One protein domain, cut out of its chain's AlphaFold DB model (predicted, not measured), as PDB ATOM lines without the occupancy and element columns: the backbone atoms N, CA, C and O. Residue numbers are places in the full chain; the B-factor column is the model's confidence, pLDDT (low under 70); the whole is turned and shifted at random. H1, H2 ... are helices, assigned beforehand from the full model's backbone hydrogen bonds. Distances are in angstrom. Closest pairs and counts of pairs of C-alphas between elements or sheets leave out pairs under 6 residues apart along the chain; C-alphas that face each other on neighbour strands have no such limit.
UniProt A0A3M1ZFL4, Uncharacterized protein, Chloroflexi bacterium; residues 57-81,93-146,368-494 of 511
ATOM      1  N   THR A  57      80.029  92.161 160.155       69.88
ATOM      2  CA  THR A  57      79.109  93.058 159.439       69.88
ATOM      3  C   THR A  57      79.108  92.778 157.935       69.88
ATOM      4  O   THR A  57      80.090  92.261 157.390       69.88
ATOM      5  N   ASN A  58      78.040  93.169 157.236       67.00
ATOM      6  CA  ASN A  58      77.904  92.995 155.778       67.00
ATOM      7  C   ASN A  58      79.040  93.690 154.998       67.00
ATOM      8  O   ASN A  58      79.554  93.180 153.999       67.00
ATOM      9  N   THR A  59      79.507  94.830 155.508       72.44
ATOM     10  CA  THR A  59      80.656  95.581 154.985       72.44
ATOM     11  C   THR A  59      81.976  94.847 155.204       72.44
ATOM     12  O   THR A  59      82.838  94.805 154.322       72.44
ATOM     13  N   LEU A  60      82.152  94.241 156.385       75.56
ATOM     14  CA  LEU A  60      83.331  93.435 156.682       75.56
ATOM     15  C   LEU A  60      83.385  92.216 155.755       75.56
ATOM     16  O   LEU A  60      84.452  91.921 155.217       75.56
ATOM     17  N   MET A  61      82.244  91.572 155.497       75.56
ATOM     18  CA  MET A  61      82.139  90.459 154.552       75.56
ATOM     19  C   MET A  61      82.645  90.856 153.162       75.56
ATOM     20  O   MET A  61      83.500  90.174 152.593       75.56
ATOM     21  N   MET A  62      82.202  92.002 152.634       77.00
ATOM     22  CA  MET A  62      82.685  92.460 151.333       77.00
ATOM     23  C   MET A  62      84.167  92.828 151.354       77.00
ATOM     24  O   MET A  62      84.895  92.512 150.415       77.00
ATOM     25  N   SER A  63      84.656  93.440 152.436       79.12
ATOM     26  CA  SER A  63      86.086  93.727 152.568       79.12
ATOM     27  C   SER A  63      86.926  92.442 152.491       79.12
ATOM     28  O   SER A  63      87.940  92.405 151.793       79.12
ATOM     29  N   ILE A  64      86.463  91.352 153.114       83.31
ATOM     30  CA  ILE A  64      87.098  90.031 153.044       83.31
ATOM     31  C   ILE A  64      87.046  89.488 151.612       83.31
ATOM     32  O   ILE A  64      88.057  88.987 151.117       83.31
ATOM     33  N   ILE A  65      85.917  89.628 150.915       84.69
ATOM     34  CA  ILE A  65      85.782  89.223 149.507       84.69
ATOM     35  C   ILE A  65      86.777  89.983 148.621       84.69
ATOM     36  O   ILE A  65      87.472  89.356 147.821       84.69
ATOM     37  N   VAL A  66      86.920  91.301 148.790       84.88
ATOM     38  CA  VAL A  66      87.912  92.109 148.057       84.88
ATOM     39  C   VAL A  66      89.332  91.601 148.325       84.88
ATOM     40  O   VAL A  66      90.108  91.412 147.384       84.88
ATOM     41  N   TRP A  67      89.673  91.296 149.581       87.44
ATOM     42  CA  TRP A  67      90.966  90.699 149.931       87.44
ATOM     43  C   TRP A  67      91.181  89.326 149.283       87.44
ATOM     44  O   TRP A  67      92.262  89.061 148.753       87.44
ATOM     45  N   ILE A  68      90.164  88.464 149.269       90.00
ATOM     46  CA  ILE A  68      90.222  87.155 148.605       90.00
ATOM     47  C   ILE A  68      90.444  87.331 147.099       90.00
ATOM     48  O   ILE A  68      91.324  86.679 146.535       90.00
ATOM     49  N   LEU A  69      89.709  88.236 146.447       88.50
ATOM     50  CA  LEU A  69      89.869  88.538 145.023       88.50
ATOM     51  C   LEU A  69      91.280  89.045 144.703       88.50
ATOM     52  O   LEU A  69      91.879  88.605 143.720       88.50
ATOM     53  N   LEU A  70      91.855  89.899 145.557       89.38
ATOM     54  CA  LEU A  70      93.243  90.352 145.433       89.38
ATOM     55  C   LEU A  70      94.243  89.207 145.551       89.38
ATOM     56  O   LEU A  70      95.175  89.117 144.750       89.38
ATOM     57  N   VAL A  71      94.059  88.315 146.526       90.88
ATOM     58  CA  VAL A  71      94.925  87.145 146.705       90.88
ATOM     59  C   VAL A  71      94.808  86.207 145.505       90.88
ATOM     60  O   VAL A  71      95.830  85.758 144.987       90.88
ATOM     61  N   ILE A  72      93.596  85.953 145.006       91.12
ATOM     62  CA  ILE A  72      93.364  85.155 143.796       91.12
ATOM     63  C   ILE A  72      94.058  85.796 142.595       91.12
ATOM     64  O   ILE A  72      94.769  85.100 141.871       91.12
ATOM     65  N   LEU A  73      93.914  87.109 142.398       87.69
ATOM     66  CA  LEU A  73      94.589  87.844 141.329       87.69
ATOM     67  C   LEU A  73      96.115  87.724 141.454       87.69
ATOM     68  O   LEU A  73      96.796  87.409 140.476       87.69
ATOM     69  N   ALA A  74      96.662  87.899 142.658       87.06
ATOM     70  CA  ALA A  74      98.093  87.769 142.921       87.06
ATOM     71  C   ALA A  74      98.606  86.343 142.650       87.06
ATOM     72  O   ALA A  74      99.659  86.166 142.033       87.06
ATOM     73  N   LEU A  75      97.856  85.314 143.061       89.88
ATOM     74  CA  LEU A  75      98.171  83.910 142.790       89.88
ATOM     75  C   LEU A  75      98.042  83.574 141.304       89.88
ATOM     76  O   LEU A  75      98.884  82.850 140.773       89.88
ATOM     77  N   TYR A  76      97.042  84.125 140.617       88.00
ATOM     78  CA  TYR A  76      96.859  83.985 139.177       88.00
ATOM     79  C   TYR A  76      98.065  84.558 138.422       88.00
ATOM     80  O   TYR A  76      98.691  83.846 137.632       88.00
ATOM     81  N   VAL A  77      98.461  85.799 138.725       83.88
ATOM     82  CA  VAL A  77      99.639  86.446 138.126       83.88
ATOM     83  C   VAL A  77     100.914  85.662 138.455       83.88
ATOM     84  O   VAL A  77     101.720  85.386 137.565       83.88
ATOM     85  N   ARG A  78     101.086  85.220 139.708       84.88
ATOM     86  CA  ARG A  78     102.237  84.404 140.137       84.88
ATOM     87  C   ARG A  78     102.311  83.063 139.408       84.88
ATOM     88  O   ARG A  78     103.399  82.655 139.014       84.88
ATOM     89  N   SER A  79     101.182  82.375 139.248       82.12
ATOM     90  CA  SER A  79     101.088  81.070 138.583       82.12
ATOM     91  C   SER A  79     101.394  81.169 137.086       82.12
ATOM     92  O   SER A  79     101.993  80.265 136.504       82.12
ATOM     93  N   ARG A  80     101.042  82.301 136.464       78.62
ATOM     94  CA  ARG A  80     101.314  82.587 135.048       78.62
ATOM     95  C   ARG A  80     102.704  83.174 134.786       78.62
ATOM     96  O   ARG A  80     103.110  83.213 133.624       78.62
ATOM     97  N   ARG A  81     103.449  83.563 135.829       73.69
ATOM     98  CA  ARG A  81     104.804  84.121 135.709       73.69
ATOM     99  C   ARG A  81     105.747  83.117 135.019       73.69
ATOM    100  O   ARG A  81     105.804  81.956 135.440       73.69
ATOM    101  N   PHE A  93      95.355  88.289 128.937       82.31
ATOM    102  CA  PHE A  93      95.175  89.064 130.177       82.31
ATOM    103  C   PHE A  93      96.479  89.286 130.964       82.31
ATOM    104  O   PHE A  93      96.667  90.353 131.539       82.31
ATOM    105  N   TYR A  94      97.403  88.313 130.973       83.12
ATOM    106  CA  TYR A  94      98.711  88.489 131.622       83.12
ATOM    107  C   TYR A  94      99.527  89.583 130.926       83.12
ATOM    108  O   TYR A  94     100.076  90.433 131.611       83.12
ATOM    109  N   ASN A  95      99.540  89.617 129.588       84.31
ATOM    110  CA  ASN A  95     100.253  90.651 128.832       84.31
ATOM    111  C   ASN A  95      99.684  92.056 129.084       84.31
ATOM    112  O   ASN A  95     100.445  93.009 129.219       84.31
ATOM    113  N   LEU A  96      98.353  92.191 129.165       85.56
ATOM    114  CA  LEU A  96      97.715  93.457 129.544       85.56
ATOM    115  C   LEU A  96      98.180  93.892 130.938       85.56
ATOM    116  O   LEU A  96      98.592  95.033 131.121       85.56
ATOM    117  N   PHE A  97      98.142  92.973 131.906       85.62
ATOM    118  CA  PHE A  97      98.590  93.247 133.267       85.62
ATOM    119  C   PHE A  97     100.082  93.594 133.329       85.62
ATOM    120  O   PHE A  97     100.442  94.532 134.025       85.62
ATOM    121  N   GLU A  98     100.940  92.886 132.594       86.81
ATOM    122  CA  GLU A  98     102.381  93.147 132.510       86.81
ATOM    123  C   GLU A  98     102.663  94.535 131.933       86.81
ATOM    124  O   GLU A  98     103.413  95.287 132.541       86.81
ATOM    125  N   MET A  99     101.983  94.923 130.850       87.75
ATOM    126  CA  MET A  99     102.089  96.266 130.271       87.75
ATOM    127  C   MET A  99     101.674  97.356 131.267       87.75
ATOM    128  O   MET A  99     102.380  98.352 131.425       87.75
ATOM    129  N   VAL A 100     100.538  97.184 131.955       88.62
ATOM    130  CA  VAL A 100     100.097  98.147 132.978       88.62
ATOM    131  C   VAL A 100     101.085  98.182 134.143       88.62
ATOM    132  O   VAL A 100     101.481  99.257 134.584       88.62
ATOM    133  N   PHE A 101     101.517  97.022 134.626       89.31
ATOM    134  CA  PHE A 101     102.439  96.899 135.747       89.31
ATOM    135  C   PHE A 101     103.801  97.520 135.435       89.31
ATOM    136  O   PHE A 101     104.326  98.250 136.265       89.31
ATOM    137  N   GLU A 102     104.363  97.269 134.254       89.56
ATOM    138  CA  GLU A 102     105.631  97.848 133.807       89.56
ATOM    139  C   GLU A 102     105.517  99.363 133.616       89.56
ATOM    140  O   GLU A 102     106.396 100.099 134.061       89.56
ATOM    141  N   GLY A 103     104.400  99.849 133.060       90.88
ATOM    142  CA  GLY A 103     104.122 101.282 132.962       90.88
ATOM    143  C   GLY A 103     104.071 101.963 134.334       90.88
ATOM    144  O   GLY A 103     104.726 102.983 134.552       90.88
ATOM    145  N   LEU A 104     103.352 101.366 135.289       92.44
ATOM    146  CA  LEU A 104     103.278 101.861 136.665       92.44
ATOM    147  C   LEU A 104     104.626 101.743 137.396       92.44
ATOM    148  O   LEU A 104     105.009 102.653 138.127       92.44
ATOM    149  N   TYR A 105     105.372 100.660 137.178       91.12
ATOM    150  CA  TYR A 105     106.709 100.454 137.736       91.12
ATOM    151  C   TYR A 105     107.691 101.507 137.233       91.12
ATOM    152  O   TYR A 105     108.372 102.133 138.043       91.12
ATOM    153  N   GLY A 106     107.728 101.745 135.920       90.56
ATOM    154  CA  GLY A 106     108.557 102.775 135.301       90.56
ATOM    155  C   GLY A 106     108.223 104.160 135.849       90.56
ATOM    156  O   GLY A 106     109.117 104.901 136.256       90.56
ATOM    157  N   PHE A 107     106.934 104.471 135.975       89.25
ATOM    158  CA  PHE A 107     106.488 105.733 136.547       89.25
ATOM    159  C   PHE A 107     106.929 105.912 138.007       89.25
ATOM    160  O   PHE A 107     107.550 106.919 138.333       89.25
ATOM    161  N   VAL A 108     106.703 104.921 138.876       89.69
ATOM    162  CA  VAL A 108     107.120 104.988 140.290       89.69
ATOM    163  C   VAL A 108     108.641 104.992 140.436       89.69
ATOM    164  O   VAL A 108     109.168 105.646 141.335       89.69
ATOM    165  N   SER A 109     109.367 104.317 139.543       87.88
ATOM    166  CA  SER A 109     110.834 104.308 139.555       87.88
ATOM    167  C   SER A 109     111.431 105.683 139.266       87.88
ATOM    168  O   SER A 109     112.482 106.011 139.804       87.88
ATOM    169  N   GLY A 110     110.725 106.520 138.497       86.81
ATOM    170  CA  GLY A 110     111.092 107.922 138.295       86.81
ATOM    171  C   GLY A 110     110.775 108.832 139.486       86.81
ATOM    172  O   GLY A 110     111.267 109.955 139.532       86.81
ATOM    173  N   LEU A 111     109.959 108.376 140.444       85.12
ATOM    174  CA  LEU A 111     109.524 109.172 141.597       85.12
ATOM    175  C   LEU A 111     110.318 108.867 142.867       85.12
ATOM    176  O   LEU A 111     110.493 109.760 143.693       85.12
ATOM    177  N   ALA A 112     110.743 107.618 143.063       80.88
ATOM    178  CA  ALA A 112     111.323 107.142 144.315       80.88
ATOM    179  C   ALA A 112     112.840 106.882 144.202       80.88
ATOM    180  O   ALA A 112     113.280 106.280 143.223       80.88
ATOM    181  N   PRO A 113     113.644 107.236 145.225       76.19
ATOM    182  CA  PRO A 113     115.069 106.911 145.258       76.19
ATOM    183  C   PRO A 113     115.319 105.396 145.210       76.19
ATOM    184  O   PRO A 113     114.634 104.628 145.894       76.19
ATOM    185  N   GLU A 114     116.362 104.957 144.490       79.38
ATOM    186  CA  GLU A 114     116.678 103.530 144.267       79.38
ATOM    187  C   GLU A 114     116.752 102.700 145.563       79.38
ATOM    188  O   GLU A 114     116.386 101.523 145.585       79.38
ATOM    189  N   ARG A 115     117.169 103.320 146.676       79.00
ATOM    190  CA  ARG A 115     117.317 102.661 147.983       79.00
ATOM    191  C   ARG A 115     115.988 102.222 148.610       79.00
ATOM    192  O   ARG A 115     115.945 101.162 149.230       79.00
ATOM    193  N   TYR A 116     114.922 103.011 148.455       80.19
ATOM    194  CA  TYR A 116     113.603 102.751 149.058       80.19
ATOM    195  C   TYR A 116     112.537 102.369 148.025       80.19
ATOM    196  O   TYR A 116     111.374 102.173 148.368       80.19
ATOM    197  N   PHE A 117     112.928 102.188 146.765       84.88
ATOM    198  CA  PHE A 117     112.010 101.890 145.675       84.88
ATOM    199  C   PHE A 117     111.146 100.635 145.918       84.88
ATOM    200  O   PHE A 117     109.934 100.680 145.738       84.88
ATOM    201  N   ARG A 118     111.732  99.516 146.369       85.56
ATOM    202  CA  ARG A 118     110.995  98.246 146.564       85.56
ATOM    203  C   ARG A 118     109.807  98.356 147.536       85.56
ATOM    204  O   ARG A 118     108.715  97.939 147.148       85.56
ATOM    205  N   PRO A 119     109.977  98.869 148.773       81.75
ATOM    206  CA  PRO A 119     108.852  99.018 149.693       81.75
ATOM    207  C   PRO A 119     107.842 100.075 149.224       81.75
ATOM    208  O   PRO A 119     106.642  99.840 149.346       81.75
ATOM    209  N   ILE A 120     108.298 101.180 148.617       86.12
ATOM    210  CA  ILE A 120     107.408 102.218 148.070       86.12
ATOM    211  C   ILE A 120     106.542 101.646 146.944       86.12
ATOM    212  O   ILE A 120     105.325 101.804 146.959       86.12
ATOM    213  N   PHE A 121     107.147 100.924 146.001       89.19
ATOM    214  CA  PHE A 121     106.435 100.312 144.886       89.19
ATOM    215  C   PHE A 121     105.463  99.218 145.346       89.19
ATOM    216  O   PHE A 121     104.324  99.168 144.884       89.19
ATOM    217  N   GLY A 122     105.877  98.356 146.282       88.25
ATOM    218  CA  GLY A 122     105.001  97.316 146.831       88.25
ATOM    219  C   GLY A 122     103.744  97.899 147.481       88.25
ATOM    220  O   GLY A 122     102.639  97.400 147.258       88.25
ATOM    221  N   MET A 123     103.894  98.994 148.225       85.44
ATOM    222  CA  MET A 123     102.760  99.699 148.816       85.44
ATOM    223  C   MET A 123     101.917 100.440 147.795       85.44
ATOM    224  O   MET A 123     100.700 100.305 147.833       85.44
ATOM    225  N   PHE A 124     102.548 101.162 146.867       90.62
ATOM    226  CA  PHE A 124     101.863 101.808 145.751       90.62
ATOM    227  C   PHE A 124     100.940 100.814 145.041       90.62
ATOM    228  O   PHE A 124      99.753 101.080 144.897       90.62
ATOM    229  N   MET A 125     101.457  99.638 144.676       90.25
ATOM    230  CA  MET A 125     100.676  98.616 143.980       90.25
ATOM    231  C   MET A 125      99.560  98.036 144.845       90.25
ATOM    232  O   MET A 125      98.458  97.821 144.349       90.25
ATOM    233  N   THR A 126      99.822  97.784 146.128       88.38
ATOM    234  CA  THR A 126      98.816  97.227 147.044       88.38
ATOM    235  C   THR A 126      97.667  98.210 147.250       88.38
ATOM    236  O   THR A 126      96.506  97.846 147.101       88.38
ATOM    237  N   ILE A 127      97.993  99.474 147.519       88.00
ATOM    238  CA  ILE A 127      97.027 100.558 147.686       88.00
ATOM    239  C   ILE A 127      96.247 100.789 146.393       88.00
ATOM    240  O   ILE A 127      95.024 100.862 146.430       88.00
ATOM    241  N   PHE A 128      96.939 100.862 145.254       90.62
ATOM    242  CA  PHE A 128      96.311 101.029 143.948       90.62
ATOM    243  C   PHE A 128      95.275  99.935 143.686       90.62
ATOM    244  O   PHE A 128      94.137 100.244 143.355       90.62
ATOM    245  N   LEU A 129      95.648  98.665 143.871       89.94
ATOM    246  CA  LEU A 129      94.761  97.535 143.603       89.94
ATOM    247  C   LEU A 129      93.602  97.444 144.603       89.94
ATOM    248  O   LEU A 129      92.491  97.130 144.186       89.94
ATOM    249  N   ILE A 130      93.833  97.741 145.888       86.88
ATOM    250  CA  ILE A 130      92.763  97.789 146.895       86.88
ATOM    251  C   ILE A 130      91.766  98.892 146.547       86.88
ATOM    252  O   ILE A 130      90.584  98.607 146.421       86.88
ATOM    253  N   VAL A 131      92.225 100.131 146.341       86.12
ATOM    254  CA  VAL A 131      91.328 101.253 146.020       86.12
ATOM    255  C   VAL A 131      90.600 101.003 144.699       86.12
ATOM    256  O   VAL A 131      89.403 101.240 144.610       86.12
ATOM    257  N   LEU A 132      91.289 100.472 143.683       88.62
ATOM    258  CA  LEU A 132      90.682 100.160 142.389       88.62
ATOM    259  C   LEU A 132      89.553  99.132 142.520       88.62
ATOM    260  O   LEU A 132      88.463  99.356 142.001       88.62
ATOM    261  N   LEU A 133      89.802  98.014 143.206       86.50
ATOM    262  CA  LEU A 133      88.791  96.969 143.367       86.50
ATOM    263  C   LEU A 133      87.666  97.389 144.311       86.50
ATOM    264  O   LEU A 133      86.522  97.043 144.043       86.50
ATOM    265  N   SER A 134      87.959  98.154 145.364       81.94
ATOM    266  CA  SER A 134      86.930  98.706 146.251       81.94
ATOM    267  C   SER A 134      86.025  99.706 145.527       81.94
ATOM    268  O   SER A 134      84.822  99.706 145.761       81.94
ATOM    269  N   ASN A 135      86.570 100.517 144.613       84.69
ATOM    270  CA  ASN A 135      85.773 101.435 143.795       84.69
ATOM    271  C   ASN A 135      84.928 100.678 142.756       84.69
ATOM    272  O   ASN A 135      83.789 101.035 142.491       84.69
ATOM    273  N   TRP A 136      85.471  99.622 142.148       85.56
ATOM    274  CA  TRP A 136      84.732  98.826 141.161       85.56
ATOM    275  C   TRP A 136      83.705  97.877 141.777       85.56
ATOM    276  O   TRP A 136      82.732  97.539 141.110       85.56
ATOM    277  N   ALA A 137      83.903  97.450 143.024       80.00
ATOM    278  CA  ALA A 137      82.932  96.662 143.772       80.00
ATOM    279  C   ALA A 137      81.579  97.378 143.888       80.00
ATOM    280  O   ALA A 137      80.545  96.741 143.771       80.00
ATOM    281  N   GLU A 138      81.578  98.697 144.045       72.81
ATOM    282  CA  GLU A 138      80.348  99.490 144.133       72.81
ATOM    283  C   GLU A 138      79.553  99.521 142.824       72.81
ATOM    284  O   GLU A 138      78.330  99.583 142.828       72.81
ATOM    285  N   LEU A 139      80.245  99.416 141.690       75.44
ATOM    286  CA  LEU A 139      79.620  99.472 140.373       75.44
ATOM    287  C   LEU A 139      78.920  98.159 139.981       75.44
ATOM    288  O   LEU A 139      78.196  98.110 138.984       75.44
ATOM    289  N   LEU A 140      79.170  97.064 140.704       71.38
ATOM    290  CA  LEU A 140      78.631  95.760 140.342       71.38
ATOM    291  C   LEU A 140      77.137  95.672 140.695       71.38
ATOM    292  O   LEU A 140      76.786  95.704 141.877       71.38
ATOM    293  N   PRO A 141      76.247  95.476 139.702       62.66
ATOM    294  CA  PRO A 141      74.832  95.284 139.981       62.66
ATOM    295  C   PRO A 141      74.635  94.012 140.818       62.66
ATOM    296  O   PRO A 141      75.150  92.948 140.470       62.66
ATOM    297  N   GLY A 142      73.885  94.125 141.915       54.75
ATOM    298  CA  GLY A 142      73.636  93.037 142.868       54.75
ATOM    299  C   GLY A 142      74.346  93.207 144.214       54.75
ATOM    300  O   GLY A 142      73.901  92.619 145.197       54.75
ATOM    301  N   ILE A 143      75.381  94.049 144.286       63.66
ATOM    302  CA  ILE A 143      75.924  94.549 145.558       63.66
ATOM    303  C   ILE A 143      74.944  95.607 146.093       63.66
ATOM    304  O   ILE A 143      74.322  96.317 145.306       63.66
ATOM    305  N   ASP A 144      74.687  95.613 147.401       59.94
ATOM    306  CA  ASP A 144      73.646  96.411 148.085       59.94
ATOM    307  C   ASP A 144      72.175  96.063 147.739       59.94
ATOM    308  O   ASP A 144      71.269  96.514 148.430       59.94
ATOM    309  N   SER A 145      71.904  95.245 146.711       55.59
ATOM    310  CA  SER A 145      70.531  94.948 146.240       55.59
ATOM    311  C   SER A 145      70.021  93.539 146.570       55.59
ATOM    312  O   SER A 145      68.819  93.292 146.509       55.59
ATOM    313  N   VAL A 146      70.915  92.591 146.866       54.56
ATOM    314  CA  VAL A 146      70.557  91.199 147.186       54.56
ATOM    315  C   VAL A 146      70.786  90.971 148.673       54.56
ATOM    316  O   VAL A 146      71.901  91.171 149.161       54.56
ATOM    317  N   ARG A 368      77.663  94.504 151.347       64.50
ATOM    318  CA  ARG A 368      77.653  95.948 151.199       64.50
ATOM    319  C   ARG A 368      78.970  96.442 150.631       64.50
ATOM    320  O   ARG A 368      80.018  95.950 151.054       64.50
ATOM    321  N   SER A 369      78.953  97.391 149.696       66.25
ATOM    322  CA  SER A 369      80.206  97.969 149.193       66.25
ATOM    323  C   SER A 369      81.049  98.525 150.360       66.25
ATOM    324  O   SER A 369      80.563  99.331 151.145       66.25
ATOM    325  N   PRO A 370      82.333  98.148 150.507       60.97
ATOM    326  CA  PRO A 370      83.166  98.610 151.614       60.97
ATOM    327  C   PRO A 370      83.484 100.101 151.488       60.97
ATOM    328  O   PRO A 370      83.938 100.719 152.442       60.97
ATOM    329  N   SER A 371      83.267 100.674 150.306       61.97
ATOM    330  CA  SER A 371      83.521 102.077 150.013       61.97
ATOM    331  C   SER A 371      82.377 102.989 150.471       61.97
ATOM    332  O   SER A 371      82.627 104.161 150.748       61.97
ATOM    333  N   THR A 372      81.150 102.463 150.602       61.41
ATOM    334  CA  THR A 372      79.982 103.232 151.071       61.41
ATOM    335  C   THR A 372      79.994 103.436 152.589       61.41
ATOM    336  O   THR A 372      79.316 104.322 153.105       61.41
ATOM    337  N   ASP A 373      80.840 102.690 153.307       62.84
ATOM    338  CA  ASP A 373      81.105 102.881 154.728       62.84
ATOM    339  C   ASP A 373      82.287 103.827 154.980       62.84
ATOM    340  O   ASP A 373      83.445 103.565 154.621       62.84
ATOM    341  N   LEU A 374      82.008 104.915 155.704       64.62
ATOM    342  CA  LEU A 374      83.016 105.903 156.097       64.62
ATOM    343  C   LEU A 374      84.169 105.258 156.879       64.62
ATOM    344  O   LEU A 374      85.330 105.594 156.664       64.62
ATOM    345  N   ASN A 375      83.862 104.307 157.761       68.50
ATOM    346  CA  ASN A 375      84.858 103.676 158.625       68.50
ATOM    347  C   ASN A 375      85.927 102.922 157.825       68.50
ATOM    348  O   ASN A 375      87.108 102.992 158.157       68.50
ATOM    349  N   MET A 376      85.536 102.243 156.745       69.50
ATOM    350  CA  MET A 376      86.453 101.453 155.921       69.50
ATOM    351  C   MET A 376      87.311 102.335 155.008       69.50
ATOM    352  O   MET A 376      88.523 102.128 154.900       69.50
ATOM    353  N   THR A 377      86.715 103.360 154.391       73.69
ATOM    354  CA  THR A 377      87.449 104.320 153.547       73.69
ATOM    355  C   THR A 377      88.421 105.173 154.362       73.69
ATOM    356  O   THR A 377      89.573 105.372 153.958       73.69
ATOM    357  N   LEU A 378      88.002 105.617 155.549       71.06
ATOM    358  CA  LEU A 378      88.840 106.345 156.494       71.06
ATOM    359  C   LEU A 378      89.957 105.457 157.054       71.06
ATOM    360  O   LEU A 378      91.104 105.903 157.103       71.06
ATOM    361  N   ALA A 379      89.675 104.196 157.400       77.75
ATOM    362  CA  ALA A 379      90.699 103.249 157.839       77.75
ATOM    363  C   ALA A 379      91.778 103.041 156.765       77.75
ATOM    364  O   ALA A 379      92.966 103.113 157.074       77.75
ATOM    365  N   LEU A 380      91.397 102.871 155.493       75.38
ATOM    366  CA  LEU A 380      92.356 102.723 154.394       75.38
ATOM    367  C   LEU A 380      93.223 103.981 154.206       75.38
ATOM    368  O   LEU A 380      94.440 103.871 154.032       75.38
ATOM    369  N   ALA A 381      92.620 105.172 154.283       75.44
ATOM    370  CA  ALA A 381      93.340 106.441 154.194       75.44
ATOM    371  C   ALA A 381      94.322 106.632 155.364       75.44
ATOM    372  O   ALA A 381      95.477 107.010 155.149       75.44
ATOM    373  N   LEU A 382      93.895 106.321 156.591       80.75
ATOM    374  CA  LEU A 382      94.746 106.385 157.778       80.75
ATOM    375  C   LEU A 382      95.874 105.356 157.729       80.75
ATOM    376  O   LEU A 382      97.011 105.707 158.029       80.75
ATOM    377  N   CYS A 383      95.606 104.119 157.306       81.62
ATOM    378  CA  CYS A 383      96.637 103.098 157.135       81.62
ATOM    379  C   CYS A 383      97.677 103.520 156.089       81.62
ATOM    380  O   CYS A 383      98.874 103.444 156.360       81.62
ATOM    381  N   ALA A 384      97.248 104.019 154.924       77.38
ATOM    382  CA  ALA A 384      98.160 104.513 153.893       77.38
ATOM    383  C   ALA A 384      99.049 105.651 154.421       77.38
ATOM    384  O   ALA A 384     100.260 105.651 154.199       77.38
ATOM    385  N   MET A 385      98.472 106.587 155.176       77.00
ATOM    386  CA  MET A 385      99.218 107.701 155.759       77.00
ATOM    387  C   MET A 385     100.135 107.281 156.906       77.00
ATOM    388  O   MET A 385     101.274 107.741 156.966       77.00
ATOM    389  N   ALA A 386      99.701 106.371 157.775       83.31
ATOM    390  CA  ALA A 386     100.556 105.787 158.802       83.31
ATOM    391  C   ALA A 386     101.781 105.117 158.167       83.31
ATOM    392  O   ALA A 386     102.898 105.294 158.644       83.31
ATOM    393  N   MET A 387     101.602 104.427 157.041       78.75
ATOM    394  CA  MET A 387     102.710 103.811 156.315       78.75
ATOM    395  C   MET A 387     103.677 104.830 155.695       78.75
ATOM    396  O   MET A 387     104.886 104.593 155.712       78.75
ATOM    397  N   VAL A 388     103.186 105.977 155.209       81.81
ATOM    398  CA  VAL A 388     104.049 107.097 154.781       81.81
ATOM    399  C   VAL A 388     104.934 107.555 155.943       81.81
ATOM    400  O   VAL A 388     106.145 107.694 155.766       81.81
ATOM    401  N   GLN A 389     104.358 107.706 157.142       81.44
ATOM    402  CA  GLN A 389     105.123 108.071 158.336       81.44
ATOM    403  C   GLN A 389     106.134 106.987 158.708       81.44
ATOM    404  O   GLN A 389     107.299 107.298 158.927       81.44
ATOM    405  N   VAL A 390     105.731 105.712 158.732       82.50
ATOM    406  CA  VAL A 390     106.620 104.585 159.063       82.50
ATOM    407  C   VAL A 390     107.834 104.548 158.136       82.50
ATOM    408  O   VAL A 390     108.951 104.387 158.623       82.50
ATOM    409  N   ILE A 391     107.657 104.750 156.826       77.94
ATOM    410  CA  ILE A 391     108.789 104.830 155.892       77.94
ATOM    411  C   ILE A 391     109.627 106.090 156.114       77.94
ATOM    412  O   ILE A 391     110.854 105.997 156.083       77.94
ATOM    413  N   GLY A 392     109.012 107.242 156.394       75.19
ATOM    414  CA  GLY A 392     109.741 108.461 156.765       75.19
ATOM    415  C   GLY A 392     110.631 108.251 157.998       75.19
ATOM    416  O   GLY A 392     111.827 108.554 157.977       75.19
ATOM    417  N   PHE A 393     110.084 107.618 159.038       76.81
ATOM    418  CA  PHE A 393     110.808 107.224 160.246       76.81
ATOM    419  C   PHE A 393     111.900 106.186 159.972       76.81
ATOM    420  O   PHE A 393     112.989 106.291 160.529       76.81
ATOM    421  N   GLN A 394     111.649 105.191 159.118       75.12
ATOM    422  CA  GLN A 394     112.657 104.190 158.753       75.12
ATOM    423  C   GLN A 394     113.795 104.787 157.919       75.12
ATOM    424  O   GLN A 394     114.931 104.324 158.026       75.12
ATOM    425  N   ALA A 395     113.514 105.813 157.114       72.12
ATOM    426  CA  ALA A 395     114.505 106.434 156.251       72.12
ATOM    427  C   ALA A 395     115.419 107.428 156.983       72.12
ATOM    428  O   ALA A 395     116.617 107.456 156.697       72.12
ATOM    429  N   LEU A 396     114.879 108.218 157.923       71.06
ATOM    430  CA  LEU A 396     115.610 109.283 158.633       71.06
ATOM    431  C   LEU A 396     115.869 108.986 160.128       71.06
ATOM    432  O   LEU A 396     116.642 109.694 160.780       71.06
ATOM    433  N   GLY A 397     115.249 107.952 160.702       71.88
ATOM    434  CA  GLY A 397     115.406 107.572 162.109       71.88
ATOM    435  C   GLY A 397     114.941 108.656 163.091       71.88
ATOM    436  O   GLY A 397     113.996 109.398 162.836       71.88
ATOM    437  N   LEU A 398     115.639 108.793 164.225       67.56
ATOM    438  CA  LEU A 398     115.389 109.837 165.238       67.56
ATOM    439  C   LEU A 398     115.572 111.272 164.701       67.56
ATOM    440  O   LEU A 398     115.059 112.219 165.296       67.56
ATOM    441  N   GLY A 399     116.269 111.441 163.569       64.81
ATOM    442  CA  GLY A 399     116.380 112.719 162.863       64.81
ATOM    443  C   GLY A 399     115.055 113.182 162.251       64.81
ATOM    444  O   GLY A 399     114.834 114.381 162.125       64.81
ATOM    445  N   TYR A 400     114.130 112.258 161.974       63.28
ATOM    446  CA  TYR A 400     112.791 112.571 161.473       63.28
ATOM    447  C   TYR A 400     111.968 113.383 162.485       63.28
ATOM    448  O   TYR A 400     111.259 114.308 162.109       63.28
ATOM    449  N   LEU A 401     112.114 113.119 163.791       66.44
ATOM    450  CA  LEU A 401     111.408 113.875 164.838       66.44
ATOM    451  C   LEU A 401     111.901 115.316 164.970       66.44
ATOM    452  O   LEU A 401     111.123 116.190 165.349       66.44
ATOM    453  N   ARG A 402     113.164 115.582 164.610       61.34
ATOM    454  CA  ARG A 402     113.718 116.944 164.585       61.34
ATOM    455  C   ARG A 402     113.053 117.819 163.518       61.34
ATOM    456  O   ARG A 402     113.067 119.034 163.665       61.34
ATOM    457  N   LYS A 403     112.430 117.209 162.499       65.44
ATOM    458  CA  LYS A 403     111.623 117.894 161.478       65.44
ATOM    459  C   LYS A 403     110.350 118.520 162.065       65.44
ATOM    460  O   LYS A 403     109.989 119.627 161.690       65.44
ATOM    461  N   PHE A 404     109.684 117.825 162.988       63.22
ATOM    462  CA  PHE A 404     108.440 118.298 163.615       63.22
ATOM    463  C   PHE A 404     108.697 119.107 164.883       63.22
ATOM    464  O   PHE A 404     107.962 120.037 165.199       63.22
ATOM    465  N   PHE A 405     109.765 118.764 165.602       61.81
ATOM    466  CA  PHE A 405     110.144 119.411 166.841       61.81
ATOM    467  C   PHE A 405     111.580 119.928 166.744       61.81
ATOM    468  O   PHE A 405     112.534 119.248 167.129       61.81
ATOM    469  N   ALA A 406     111.733 121.166 166.269       60.78
ATOM    470  CA  ALA A 406     113.002 121.893 166.216       60.78
ATOM    471  C   ALA A 406     113.509 122.320 167.622       60.78
ATOM    472  O   ALA A 406     113.941 123.453 167.833       60.78
ATOM    473  N   PHE A 407     113.465 121.422 168.617       55.09
ATOM    474  CA  PHE A 407     113.891 121.697 169.999       55.09
ATOM    475  C   PHE A 407     115.380 122.055 170.111       55.09
ATOM    476  O   PHE A 407     115.779 122.721 171.063       55.09
ATOM    477  N   GLU A 408     116.205 121.647 169.143       54.88
ATOM    478  CA  GLU A 408     117.647 121.916 169.156       54.88
ATOM    479  C   GLU A 408     117.985 123.384 168.826       54.88
ATOM    480  O   GLU A 408     118.942 123.930 169.384       54.88
ATOM    481  N   ASN A 409     117.158 124.058 168.013       52.97
ATOM    482  CA  ASN A 409     117.335 125.470 167.640       52.97
ATOM    483  C   ASN A 409     116.634 126.438 168.605       52.97
ATOM    484  O   ASN A 409     116.999 127.613 168.680       52.97
ATOM    485  N   LEU A 410     115.686 125.939 169.407       55.31
ATOM    486  CA  LEU A 410     114.955 126.719 170.411       55.31
ATOM    487  C   LEU A 410     115.873 127.308 171.496       55.31
ATOM    488  O   LEU A 410     115.608 128.393 172.008       55.31
ATOM    489  N   PHE A 411     116.959 126.611 171.844       60.53
ATOM    490  CA  PHE A 411     117.838 127.002 172.954       60.53
ATOM    491  C   PHE A 411     119.128 127.719 172.515       60.53
ATOM    492  O   PHE A 411     119.869 128.218 173.359       60.53
ATOM    493  N   LYS A 412     119.421 127.783 171.204       62.62
ATOM    494  CA  LYS A 412     120.696 128.311 170.678       62.62
ATOM    495  C   LYS A 412     120.599 129.663 169.958       62.62
ATOM    496  O   LYS A 412     121.644 130.258 169.710       62.62
ATOM    497  N   SER A 413     119.416 130.196 169.623       56.28
ATOM    498  CA  SER A 413     119.298 131.507 168.945       56.28
ATOM    499  C   SER A 413     117.937 132.202 169.135       56.28
ATOM    500  O   SER A 413     116.915 131.522 169.176       56.28
ATOM    501  N   PRO A 414     117.875 133.554 169.153       60.31
ATOM    502  CA  PRO A 414     116.621 134.326 169.220       60.31
ATOM    503  C   PRO A 414     115.728 134.202 167.962       60.31
ATOM    504  O   PRO A 414     114.618 134.725 167.945       60.31
ATOM    505  N   LEU A 415     116.195 133.492 166.927       63.41
ATOM    506  CA  LEU A 415     115.448 133.107 165.721       63.41
ATOM    507  C   LEU A 415     114.746 131.736 165.841       63.41
ATOM    508  O   LEU A 415     113.931 131.405 164.986       63.41
ATOM    509  N   GLY A 416     114.983 130.970 166.915       64.88
ATOM    510  CA  GLY A 416     114.436 129.615 167.089       64.88
ATOM    511  C   GLY A 416     112.910 129.541 167.225       64.88
ATOM    512  O   GLY A 416     112.325 128.480 167.027       64.88
ATOM    513  N   ALA A 417     112.236 130.662 167.506       71.44
ATOM    514  CA  ALA A 417     110.775 130.718 167.480       71.44
ATOM    515  C   ALA A 417     110.220 130.486 166.062       71.44
ATOM    516  O   ALA A 417     109.190 129.834 165.919       71.44
ATOM    517  N   ILE A 418     110.912 130.967 165.020       76.44
ATOM    518  CA  ILE A 418     110.490 130.795 163.622       76.44
ATOM    519  C   ILE A 418     110.561 129.315 163.229       76.44
ATOM    520  O   ILE A 418     109.598 128.799 162.671       76.44
ATOM    521  N   ASP A 419     111.630 128.612 163.607       72.88
ATOM    522  CA  ASP A 419     111.800 127.178 163.328       72.88
ATOM    523  C   ASP A 419     110.725 126.319 164.011       72.88
ATOM    524  O   ASP A 419     110.232 125.353 163.432       72.88
ATOM    525  N   VAL A 420     110.303 126.695 165.223       75.50
ATOM    526  CA  VAL A 420     109.186 126.032 165.917       75.50
ATOM    527  C   VAL A 420     107.850 126.299 165.217       75.50
ATOM    528  O   VAL A 420     107.048 125.376 165.080       75.50
ATOM    529  N   PHE A 421     107.609 127.517 164.715       79.31
ATOM    530  CA  PHE A 421     106.419 127.812 163.907       79.31
ATOM    531  C   PHE A 421     106.418 127.057 162.570       79.31
ATOM    532  O   PHE A 421     105.372 126.553 162.168       79.31
ATOM    533  N   VAL A 422     107.567 126.932 161.897       81.06
ATOM    534  CA  VAL A 422     107.707 126.146 160.659       81.06
ATOM    535  C   VAL A 422     107.482 124.657 160.930       81.06
ATOM    536  O   VAL A 422     106.728 124.028 160.196       81.06
ATOM    537  N   GLY A 423     108.027 124.107 162.022       76.31
ATOM    538  CA  GLY A 423     107.762 122.724 162.441       76.31
ATOM    539  C   GLY A 423     106.283 122.457 162.758       76.31
ATOM    540  O   GLY A 423     105.741 121.423 162.368       76.31
ATOM    541  N   LEU A 424     105.590 123.416 163.386       81.62
ATOM    542  CA  LEU A 424     104.143 123.338 163.622       81.62
ATOM    543  C   LEU A 424     103.337 123.414 162.313       81.62
ATOM    544  O   LEU A 424     102.352 122.692 162.155       81.62
ATOM    545  N   LEU A 425     103.750 124.260 161.363       79.75
ATOM    546  CA  LEU A 425     103.134 124.340 160.036       79.75
ATOM    547  C   LEU A 425     103.374 123.071 159.209       79.75
ATOM    548  O   LEU A 425     102.465 122.645 158.504       79.75
ATOM    549  N   GLU A 426     104.543 122.442 159.318       83.62
ATOM    550  CA  GLU A 426     104.855 121.154 158.686       83.62
ATOM    551  C   GLU A 426     103.983 120.031 159.271       83.62
ATOM    552  O   GLU A 426     103.427 119.233 158.519       83.62
ATOM    553  N   LEU A 427     103.783 120.008 160.596       81.81
ATOM    554  CA  LEU A 427     102.870 119.077 161.272       81.81
ATOM    555  C   LEU A 427     101.424 119.249 160.780       81.81
ATOM    556  O   LEU A 427     100.759 118.271 160.432       81.81
ATOM    557  N   ILE A 428     100.949 120.495 160.714       84.81
ATOM    558  CA  ILE A 428      99.621 120.829 160.183       84.81
ATOM    559  C   ILE A 428      99.521 120.474 158.695       84.81
ATOM    560  O   ILE A 428      98.501 119.945 158.265       84.81
ATOM    561  N   GLY A 429     100.567 120.725 157.907       84.50
ATOM    562  CA  GLY A 429     100.629 120.393 156.487       84.50
ATOM    563  C   GLY A 429     100.589 118.887 156.238       84.50
ATOM    564  O   GLY A 429      99.921 118.433 155.310       84.50
ATOM    565  N   GLU A 430     101.241 118.099 157.089       81.31
ATOM    566  CA  GLU A 430     101.198 116.640 157.031       81.31
ATOM    567  C   GLU A 430      99.805 116.107 157.395       81.31
ATOM    568  O   GLU A 430      99.256 115.276 156.670       81.31
ATOM    569  N   PHE A 431      99.173 116.658 158.438       81.31
ATOM    570  CA  PHE A 431      97.786 116.343 158.796       81.31
ATOM    571  C   PHE A 431      96.790 116.754 157.695       81.31
ATOM    572  O   PHE A 431      95.877 115.999 157.358       81.31
ATOM    573  N   ALA A 432      96.996 117.909 157.058       84.88
ATOM    574  CA  ALA A 432      96.170 118.379 155.947       84.88
ATOM    575  C   ALA A 432      96.242 117.446 154.724       84.88
ATOM    576  O   ALA A 432      95.235 117.266 154.036       84.88
ATOM    577  N   LYS A 433      97.392 116.799 154.465       81.75
ATOM    578  CA  LYS A 433      97.509 115.763 153.421       81.75
ATOM    579  C   LYS A 433      96.627 114.555 153.742       81.75
ATOM    580  O   LYS A 433      95.901 114.110 152.857       81.75
ATOM    581  N   VAL A 434      96.634 114.074 154.994       78.06
ATOM    582  CA  VAL A 434      95.767 112.966 155.455       78.06
ATOM    583  C   VAL A 434      94.299 113.296 155.203       78.06
ATOM    584  O   VAL A 434      93.576 112.516 154.584       78.06
ATOM    585  N   LEU A 435      93.877 114.486 155.631       80.50
ATOM    586  CA  LEU A 435      92.499 114.938 155.495       80.50
ATOM    587  C   LEU A 435      92.086 115.067 154.023       80.50
ATOM    588  O   LEU A 435      91.006 114.628 153.629       80.50
ATOM    589  N   SER A 436      92.976 115.607 153.184       83.44
ATOM    590  CA  SER A 436      92.755 115.722 151.741       83.44
ATOM    591  C   SER A 436      92.582 114.359 151.071       83.44
ATOM    592  O   SER A 436      91.769 114.226 150.161       83.44
ATOM    593  N   PHE A 437      93.321 113.340 151.507       78.62
ATOM    594  CA  PHE A 437      93.187 111.981 150.992       78.62
ATOM    595  C   PHE A 437      91.893 111.300 151.408       78.62
ATOM    596  O   PHE A 437      91.223 110.723 150.551       78.62
ATOM    597  N   ALA A 438      91.542 111.388 152.692       76.75
ATOM    598  CA  ALA A 438      90.322 110.796 153.227       76.75
ATOM    599  C   ALA A 438      89.083 111.389 152.544       76.75
ATOM    600  O   ALA A 438      88.284 110.647 151.982       76.75
ATOM    601  N   PHE A 439      88.975 112.721 152.473       78.56
ATOM    602  CA  PHE A 439      87.853 113.373 151.793       78.56
ATOM    603  C   PHE A 439      87.851 113.172 150.279       78.56
ATOM    604  O   PHE A 439      86.785 113.204 149.675       78.56
ATOM    605  N   ARG A 440      89.009 112.939 149.648       81.00
ATOM    606  CA  ARG A 440      89.061 112.622 148.214       81.00
ATOM    607  C   ARG A 440      88.550 111.214 147.920       81.00
ATOM    608  O   ARG A 440      87.871 111.032 146.917       81.00
ATOM    609  N   LEU A 441      88.874 110.233 148.766       77.44
ATOM    610  CA  LEU A 441      88.325 108.882 148.635       77.44
ATOM    611  C   LEU A 441      86.831 108.862 148.974       77.44
ATOM    612  O   LEU A 441      86.042 108.383 148.171       77.44
ATOM    613  N   LEU A 442      86.452 109.451 150.110       74.31
ATOM    614  CA  LEU A 442      85.065 109.536 150.567       74.31
ATOM    615  C   LEU A 442      84.179 110.304 149.584       74.31
ATOM    616  O   LEU A 442      83.096 109.852 149.240       74.31
ATOM    617  N   GLY A 443      84.640 111.470 149.129       76.12
ATOM    618  CA  GLY A 443      83.855 112.369 148.292       76.12
ATOM    619  C   GLY A 443      83.482 111.761 146.946       76.12
ATOM    620  O   GLY A 443      82.403 112.048 146.450       76.12
ATOM    621  N   ASN A 444      84.327 110.898 146.375       77.44
ATOM    622  CA  ASN A 444      84.010 110.237 145.111       77.44
ATOM    623  C   ASN A 444      82.911 109.176 145.261       77.44
ATOM    624  O   ASN A 444      82.056 109.083 144.389       77.44
ATOM    625  N   ILE A 445      82.890 108.449 146.377       73.56
ATOM    626  CA  ILE A 445      81.888 107.412 146.668       73.56
ATOM    627  C   ILE A 445      80.562 108.041 147.120       73.56
ATOM    628  O   ILE A 445      79.472 107.692 146.671       73.56
ATOM    629  N   PHE A 446      80.661 109.084 147.941       73.94
ATOM    630  CA  PHE A 446      79.518 109.882 148.365       73.94
ATOM    631  C   PHE A 446      78.858 110.620 147.189       73.94
ATOM    632  O   PHE A 446      77.637 110.633 147.061       73.94
ATOM    633  N   ALA A 447      79.649 111.224 146.297       78.00
ATOM    634  CA  ALA A 447      79.114 111.895 145.118       78.00
ATOM    635  C   ALA A 447      78.515 110.910 144.106       78.00
ATOM    636  O   ALA A 447      77.505 111.253 143.500       78.00
ATOM    637  N   GLY A 448      79.105 109.721 143.928       73.44
ATOM    638  CA  GLY A 448      78.593 108.671 143.039       73.44
ATOM    639  C   GLY A 448      77.198 108.200 143.448       73.44
ATOM    640  O   GLY A 448      76.235 108.367 142.697       73.44
ATOM    641  N   SER A 449      77.065 107.743 144.692       70.81
ATOM    642  CA  SER A 449      75.794 107.295 145.279       70.81
ATOM    643  C   SER A 449      74.698 108.368 145.277       70.81
ATOM    644  O   SER A 449      73.581 108.104 144.827       70.81
ATOM    645  N   ILE A 450      75.003 109.603 145.699       74.38
ATOM    646  CA  ILE A 450      74.028 110.709 145.673       74.38
ATOM    647  C   ILE A 450      73.634 111.061 144.244       74.38
ATOM    648  O   ILE A 450      72.458 111.294 143.968       74.38
ATOM    649  N   LEU A 451      74.599 111.105 143.325       77.69
ATOM    650  CA  LEU A 451      74.313 111.404 141.933       77.69
ATOM    651  C   LEU A 451      73.393 110.340 141.339       77.69
ATOM    652  O   LEU A 451      72.385 110.696 140.736       77.69
ATOM    653  N   LEU A 452      73.683 109.052 141.526       68.75
ATOM    654  CA  LEU A 452      72.853 107.975 140.988       68.75
ATOM    655  C   LEU A 452      71.453 107.966 141.604       68.75
ATOM    656  O   LEU A 452      70.479 107.835 140.864       68.75
ATOM    657  N   PHE A 453      71.341 108.181 142.916       65.88
ATOM    658  CA  PHE A 453      70.059 108.307 143.610       65.88
ATOM    659  C   PHE A 453      69.208 109.447 143.030       65.88
ATOM    660  O   PHE A 453      68.069 109.234 142.606       65.88
ATOM    661  N   VAL A 454      69.785 110.649 142.926       69.62
ATOM    662  CA  VAL A 454      69.092 111.834 142.395       69.62
ATOM    663  C   VAL A 454      68.728 111.654 140.918       69.62
ATOM    664  O   VAL A 454      67.628 112.023 140.503       69.62
ATOM    665  N   MET A 455      69.614 111.070 140.106       60.22
ATOM    666  CA  MET A 455      69.354 110.861 138.677       60.22
ATOM    667  C   MET A 455      68.303 109.772 138.429       60.22
ATOM    668  O   MET A 455      67.502 109.931 137.508       60.22
ATOM    669  N   SER A 456      68.253 108.716 139.254       59.84
ATOM    670  CA  SER A 456      67.201 107.687 139.188       59.84
ATOM    671  C   SER A 456      65.819 108.254 139.509       59.84
ATOM    672  O   SER A 456      64.845 107.869 138.862       59.84
ATOM    673  N   PHE A 457      65.738 109.195 140.454       58.78
ATOM    674  CA  PHE A 457      64.498 109.901 140.778       58.78
ATOM    675  C   PHE A 457      64.063 110.866 139.663       58.78
ATOM    676  O   PHE A 457      62.874 110.995 139.381       58.78
ATOM    677  N   LEU A 458      65.016 111.534 139.001       61.88
ATOM    678  CA  LEU A 458      64.715 112.538 137.979       61.88
ATOM    679  C   LEU A 458      64.314 111.918 136.629       61.88
ATOM    680  O   LEU A 458      63.330 112.348 136.030       61.88
ATOM    681  N   VAL A 459      65.078 110.940 136.123       70.00
ATOM    682  CA  VAL A 459      64.827 110.258 134.839       70.00
ATOM    683  C   VAL A 459      65.466 108.863 134.852       70.00
ATOM    684  O   VAL A 459      66.685 108.739 134.836       70.00
ATOM    685  N   THR A 460      64.667 107.801 134.719       62.88
ATOM    686  CA  THR A 460      65.106 106.389 134.828       62.88
ATOM    687  C   THR A 460      66.237 105.967 133.868       62.88
ATOM    688  O   THR A 460      66.984 105.037 134.157       62.88
ATOM    689  N   VAL A 461      66.398 106.629 132.716       67.81
ATOM    690  CA  VAL A 461      67.440 106.299 131.713       67.81
ATOM    691  C   VAL A 461      68.736 107.100 131.919       67.81
ATOM    692  O   VAL A 461      69.796 106.726 131.417       67.81
ATOM    693  N   LEU A 462      68.680 108.196 132.675       72.12
ATOM    694  CA  LEU A 462      69.792 109.127 132.854       72.12
ATOM    695  C   LEU A 462      70.998 108.570 133.643       72.12
ATOM    696  O   LEU A 462      72.101 109.027 133.357       72.12
ATOM    697  N   PRO A 463      70.875 107.591 134.564       71.00
ATOM    698  CA  PRO A 463      72.029 107.040 135.288       71.00
ATOM    699  C   PRO A 463      73.039 106.268 134.421       71.00
ATOM    700  O   PRO A 463      74.214 106.182 134.771       71.00
ATOM    701  N   TRP A 464      72.631 105.731 133.264       77.69
ATOM    702  CA  TRP A 464      73.474 104.842 132.446       77.69
ATOM    703  C   TRP A 464      74.817 105.453 131.994       77.69
ATOM    704  O   TRP A 464      75.849 104.796 132.152       77.69
ATOM    705  N   PRO A 465      74.877 106.692 131.462       83.06
ATOM    706  CA  PRO A 465      76.149 107.340 131.139       83.06
ATOM    707  C   PRO A 465      76.994 107.668 132.377       83.06
ATOM    708  O   PRO A 465      78.221 107.675 132.293       83.06
ATOM    709  N   PHE A 466      76.351 107.931 133.516       81.25
ATOM    710  CA  PHE A 466      77.044 108.262 134.758       81.25
ATOM    711  C   PHE A 466      77.718 107.047 135.386       81.25
ATOM    712  O   PHE A 466      78.844 107.193 135.842       81.25
ATOM    713  N   PHE A 467      77.145 105.846 135.271       79.50
ATOM    714  CA  PHE A 467      77.833 104.603 135.645       79.50
ATOM    715  C   PHE A 467      79.159 104.403 134.886       79.50
ATOM    716  O   PHE A 467      80.164 103.981 135.456       79.50
ATOM    717  N   MET A 468      79.201 104.758 133.597       83.69
ATOM    718  CA  MET A 468      80.443 104.726 132.811       83.69
ATOM    719  C   MET A 468      81.448 105.800 133.245       83.69
ATOM    720  O   MET A 468      82.656 105.551 133.259       83.69
ATOM    721  N   LEU A 469      80.969 106.996 133.598       85.25
ATOM    722  CA  LEU A 469      81.825 108.061 134.119       85.25
ATOM    723  C   LEU A 469      82.392 107.694 135.494       85.25
ATOM    724  O   LEU A 469      83.570 107.925 135.742       85.25
ATOM    725  N   GLU A 470      81.584 107.091 136.357       85.25
ATOM    726  CA  GLU A 470      81.971 106.628 137.686       85.25
ATOM    727  C   GLU A 470      83.006 105.505 137.617       85.25
ATOM    728  O   GLU A 470      84.043 105.592 138.274       85.25
ATOM    729  N   PHE A 471      82.821 104.528 136.721       87.44
ATOM    730  CA  PHE A 471      83.844 103.524 136.414       87.44
ATOM    731  C   PHE A 471      85.197 104.163 136.075       87.44
ATOM    732  O   PHE A 471      86.246 103.755 136.582       87.44
ATOM    733  N   PHE A 472      85.175 105.184 135.215       89.56
ATOM    734  CA  PHE A 472      86.371 105.894 134.778       89.56
ATOM    735  C   PHE A 472      87.002 106.723 135.908       89.56
ATOM    736  O   PHE A 472      88.213 106.653 136.129       89.56
ATOM    737  N   VAL A 473      86.192 107.476 136.655       88.12
ATOM    738  CA  VAL A 473      86.640 108.272 137.807       88.12
ATOM    739  C   VAL A 473      87.231 107.367 138.890       88.12
ATOM    740  O   VAL A 473      88.263 107.720 139.457       88.12
ATOM    741  N   GLY A 474      86.672 106.173 139.102       87.69
ATOM    742  CA  GLY A 474      87.192 105.172 140.032       87.69
ATOM    743  C   GLY A 474      88.621 104.722 139.702       87.69
ATOM    744  O   GLY A 474      89.446 104.605 140.612       87.69
ATOM    745  N   ILE A 475      88.954 104.555 138.414       90.38
ATOM    746  CA  ILE A 475      90.323 104.244 137.956       90.38
ATOM    747  C   ILE A 475      91.266 105.415 138.240       90.38
ATOM    748  O   ILE A 475      92.348 105.228 138.804       90.38
ATOM    749  N   ILE A 476      90.865 106.629 137.848       91.31
ATOM    750  CA  ILE A 476      91.682 107.837 138.027       91.31
ATOM    751  C   ILE A 476      91.932 108.102 139.512       91.31
ATOM    752  O   ILE A 476      93.055 108.414 139.896       91.31
ATOM    753  N   GLN A 477      90.921 107.932 140.360       90.25
ATOM    754  CA  GLN A 477      91.029 108.088 141.806       90.25
ATOM    755  C   GLN A 477      92.019 107.098 142.411       90.25
ATOM    756  O   GLN A 477      92.881 107.518 143.179       90.25
ATOM    757  N   ALA A 478      91.931 105.812 142.054       90.44
ATOM    758  CA  ALA A 478      92.862 104.799 142.544       90.44
ATOM    759  C   ALA A 478      94.306 105.124 142.139       90.44
ATOM    760  O   ALA A 478      95.217 105.065 142.969       90.44
ATOM    761  N   LEU A 479      94.511 105.538 140.883       91.12
ATOM    762  CA  LEU A 479      95.818 105.939 140.371       91.12
ATOM    763  C   LEU A 479      96.361 107.176 141.096       91.12
ATOM    764  O   LEU A 479      97.491 107.154 141.573       91.12
ATOM    765  N   VAL A 480      95.566 108.246 141.197       90.75
ATOM    766  CA  VAL A 480      95.963 109.508 141.843       90.75
ATOM    767  C   VAL A 480      96.231 109.294 143.330       90.75
ATOM    768  O   VAL A 480      97.193 109.851 143.856       90.75
ATOM    769  N   PHE A 481      95.420 108.478 144.003       88.44
ATOM    770  CA  PHE A 481      95.612 108.150 145.410       88.44
ATOM    771  C   PHE A 481      96.953 107.447 145.624       88.44
ATOM    772  O   PHE A 481      97.806 107.970 146.340       88.44
ATOM    773  N   ALA A 482      97.185 106.328 144.932       89.69
ATOM    774  CA  ALA A 482      98.435 105.586 145.041       89.69
ATOM    775  C   ALA A 482      99.648 106.448 144.652       89.69
ATOM    776  O   ALA A 482     100.668 106.433 145.342       89.69
ATOM    777  N   LEU A 483      99.524 107.249 143.589       90.31
ATOM    778  CA  LEU A 483     100.576 108.143 143.108       90.31
ATOM    779  C   LEU A 483     100.963 109.186 144.152       90.31
ATOM    780  O   LEU A 483     102.138 109.303 144.491       90.31
ATOM    781  N   LEU A 484      99.997 109.937 144.674       89.38
ATOM    782  CA  LEU A 484     100.280 110.950 145.683       89.38
ATOM    783  C   LEU A 484     100.866 110.305 146.948       89.38
ATOM    784  O   LEU A 484     101.792 110.859 147.532       89.38
ATOM    785  N   THR A 485     100.404 109.112 147.338       87.75
ATOM    786  CA  THR A 485     100.992 108.354 148.451       87.75
ATOM    787  C   THR A 485     102.457 107.982 148.187       87.75
ATOM    788  O   THR A 485     103.296 108.165 149.068       87.75
ATOM    789  N   ALA A 486     102.806 107.529 146.978       88.31
ATOM    790  CA  ALA A 486     104.196 107.258 146.600       88.31
ATOM    791  C   ALA A 486     105.056 108.530 146.547       88.31
ATOM    792  O   ALA A 486     106.200 108.510 147.002       88.31
ATOM    793  N   ILE A 487     104.506 109.647 146.055       87.75
ATOM    794  CA  ILE A 487     105.174 110.956 146.064       87.75
ATOM    795  C   ILE A 487     105.455 111.392 147.501       87.75
ATOM    796  O   ILE A 487     106.577 111.785 147.802       87.75
ATOM    797  N   PHE A 488     104.483 111.292 148.409       85.88
ATOM    798  CA  PHE A 488     104.691 111.681 149.803       85.88
ATOM    799  C   PHE A 488     105.677 110.775 150.530       85.88
ATOM    800  O   PHE A 488     106.490 111.283 151.295       85.88
ATOM    801  N   MET A 489     105.688 109.473 150.240       83.69
ATOM    802  CA  MET A 489     106.757 108.589 150.705       83.69
ATOM    803  C   MET A 489     108.125 109.021 150.179       83.69
ATOM    804  O   MET A 489     109.072 109.102 150.953       83.69
ATOM    805  N   SER A 490     108.234 109.336 148.887       83.69
ATOM    806  CA  SER A 490     109.493 109.802 148.300       83.69
ATOM    807  C   SER A 490     109.970 111.101 148.961       83.69
ATOM    808  O   SER A 490     111.097 111.162 149.454       83.69
ATOM    809  N   LEU A 491     109.081 112.087 149.109       83.19
ATOM    810  CA  LEU A 491     109.364 113.347 149.806       83.19
ATOM    811  C   LEU A 491     109.727 113.136 151.282       83.19
ATOM    812  O   LEU A 491     110.581 113.842 151.806       83.19
ATOM    813  N   ALA A 492     109.119 112.158 151.957       78.25
ATOM    814  CA  ALA A 492     109.445 111.823 153.340       78.25
ATOM    815  C   ALA A 492     110.816 111.142 153.481       78.25
ATOM    816  O   ALA A 492     111.425 111.235 154.544       78.25
ATOM    817  N   THR A 493     111.307 110.471 152.433       76.12
ATOM    818  CA  THR A 493     112.621 109.801 152.435       76.12
ATOM    819  C   THR A 493     113.790 110.733 152.117       76.12
ATOM    820  O   THR A 493     114.936 110.381 152.402       76.12
ATOM    821  N   VAL A 494     113.526 111.921 151.561       77.38
ATOM    822  CA  VAL A 494     114.544 112.947 151.303       77.38
ATOM    823  C   VAL A 494     114.636 113.871 152.518       77.38
ATOM    824  O   VAL A 494     113.709 114.612 152.835       77.38
TER     825      VAL A 494
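This is residues 57 to 81, 93 to 146 and 368 to 494 of the 511 residues of an uncharacterized protein of Chloroflexi bacterium (UniProt A0A3M1ZFL4). A four-helix up-and-down bundle of H3, H4, H7 and H8 lies along the very long helix H7, whose other end, before its contacts with H4 and H8, meets the short H5 and H6. H8 folds back along H7 as a hairpin, H1 crosses H3 steeply, and H2 meets H3 at a corner, residues 105 to 109 of H2 touching residues 117 to 121 of H3; H1 and H2 are both apart from H7. The printed part has 206 residues with eight named helices, H1 to H8 in order, and no named strand; the class is all helix. It is only just loose, close to compact, with a radius of gyration of the C-alphas of 20.4 A, and spans 69 by 46 by 30 A, only just elongated.

The hub is H7, residues 416 to 458, touching four helices. H8, residues 463 to 493, touches H7 residues 437 to 456 alone and forms a helical hairpin with it, opposite ways at a shallow tilt of 14 degrees; their closest C-alphas, of Met 455 and Pro 463, are 5.8 A apart. H4, residues 374 to 396, touches H7, closest at the C-alphas of Ala 381 and Ala 438, 5.4 A. H4 also touches H8, at Gly 392 and Ala 492, whose C-alphas are 4.8 A apart. H3, residues 117 to 138, touches H8 at a shallow tilt of 20 degrees, opposite ways, with the C-alphas of Leu 132 and Ala 478 closest at 5.1 A. H3, H4, H7 and H8 form an up-and-down bundle, each running against the one before it. H1, residues 58 to 80, touches H3 at a steep tilt of 53 degrees, with the C-alphas of Val 66 and Leu 133 closest at 6.8 A. H2, residues 93 to 109, touches H3 at a steep tilt of 51 degrees, with the C-alphas of Val 108 and Phe 121 closest at 6.6 A. H5, residues 399 to 404, touches H7 about perpendicular at 73 degrees, closest at the C-alphas of Phe 404 and Gly 423, 4.6 A. H6, residues 407 to 410, touches H7, closest at the C-alphas of Leu 410 and Gly 416, 4.4 A. In H1, H2 and H4 every O i to N i+4 pair is within hydrogen-bond range; H3 has 17 of 18, H7 37 of 39, H8 26 of 27 and H5 0 of 2, beside 3 of 3 O i to N i+3 pairs, while H6 is too short for an O i to N i+4 pair.

H7 is 60.1 A long, from C-alpha 416 at (114.436, 129.615, 167.089) to C-alpha 458. H8 measures 44.2 A and ends with C-alpha 493 at (112.621, 109.801, 152.435). H1 begins with C-alpha 58 at (77.904, 92.995, 155.778) and measures 33.0 A, H4 32.9 A and H3 31.8 A.

The C-alphas of Lys 412 and Thr 460, the two farthest apart, are 69.7 A apart. Residues 82 to 92 are not printed, with 12.2 A from C-alpha 81 to C-alpha 93, and residues 147 to 367 are not printed, with 9.4 A from C-alpha 146 to C-alpha 368. Of the links that are printed whole, none is long. The mean pLDDT of the printed part is 78.0, and 45 residues are under 70, among them residues 398 to 416.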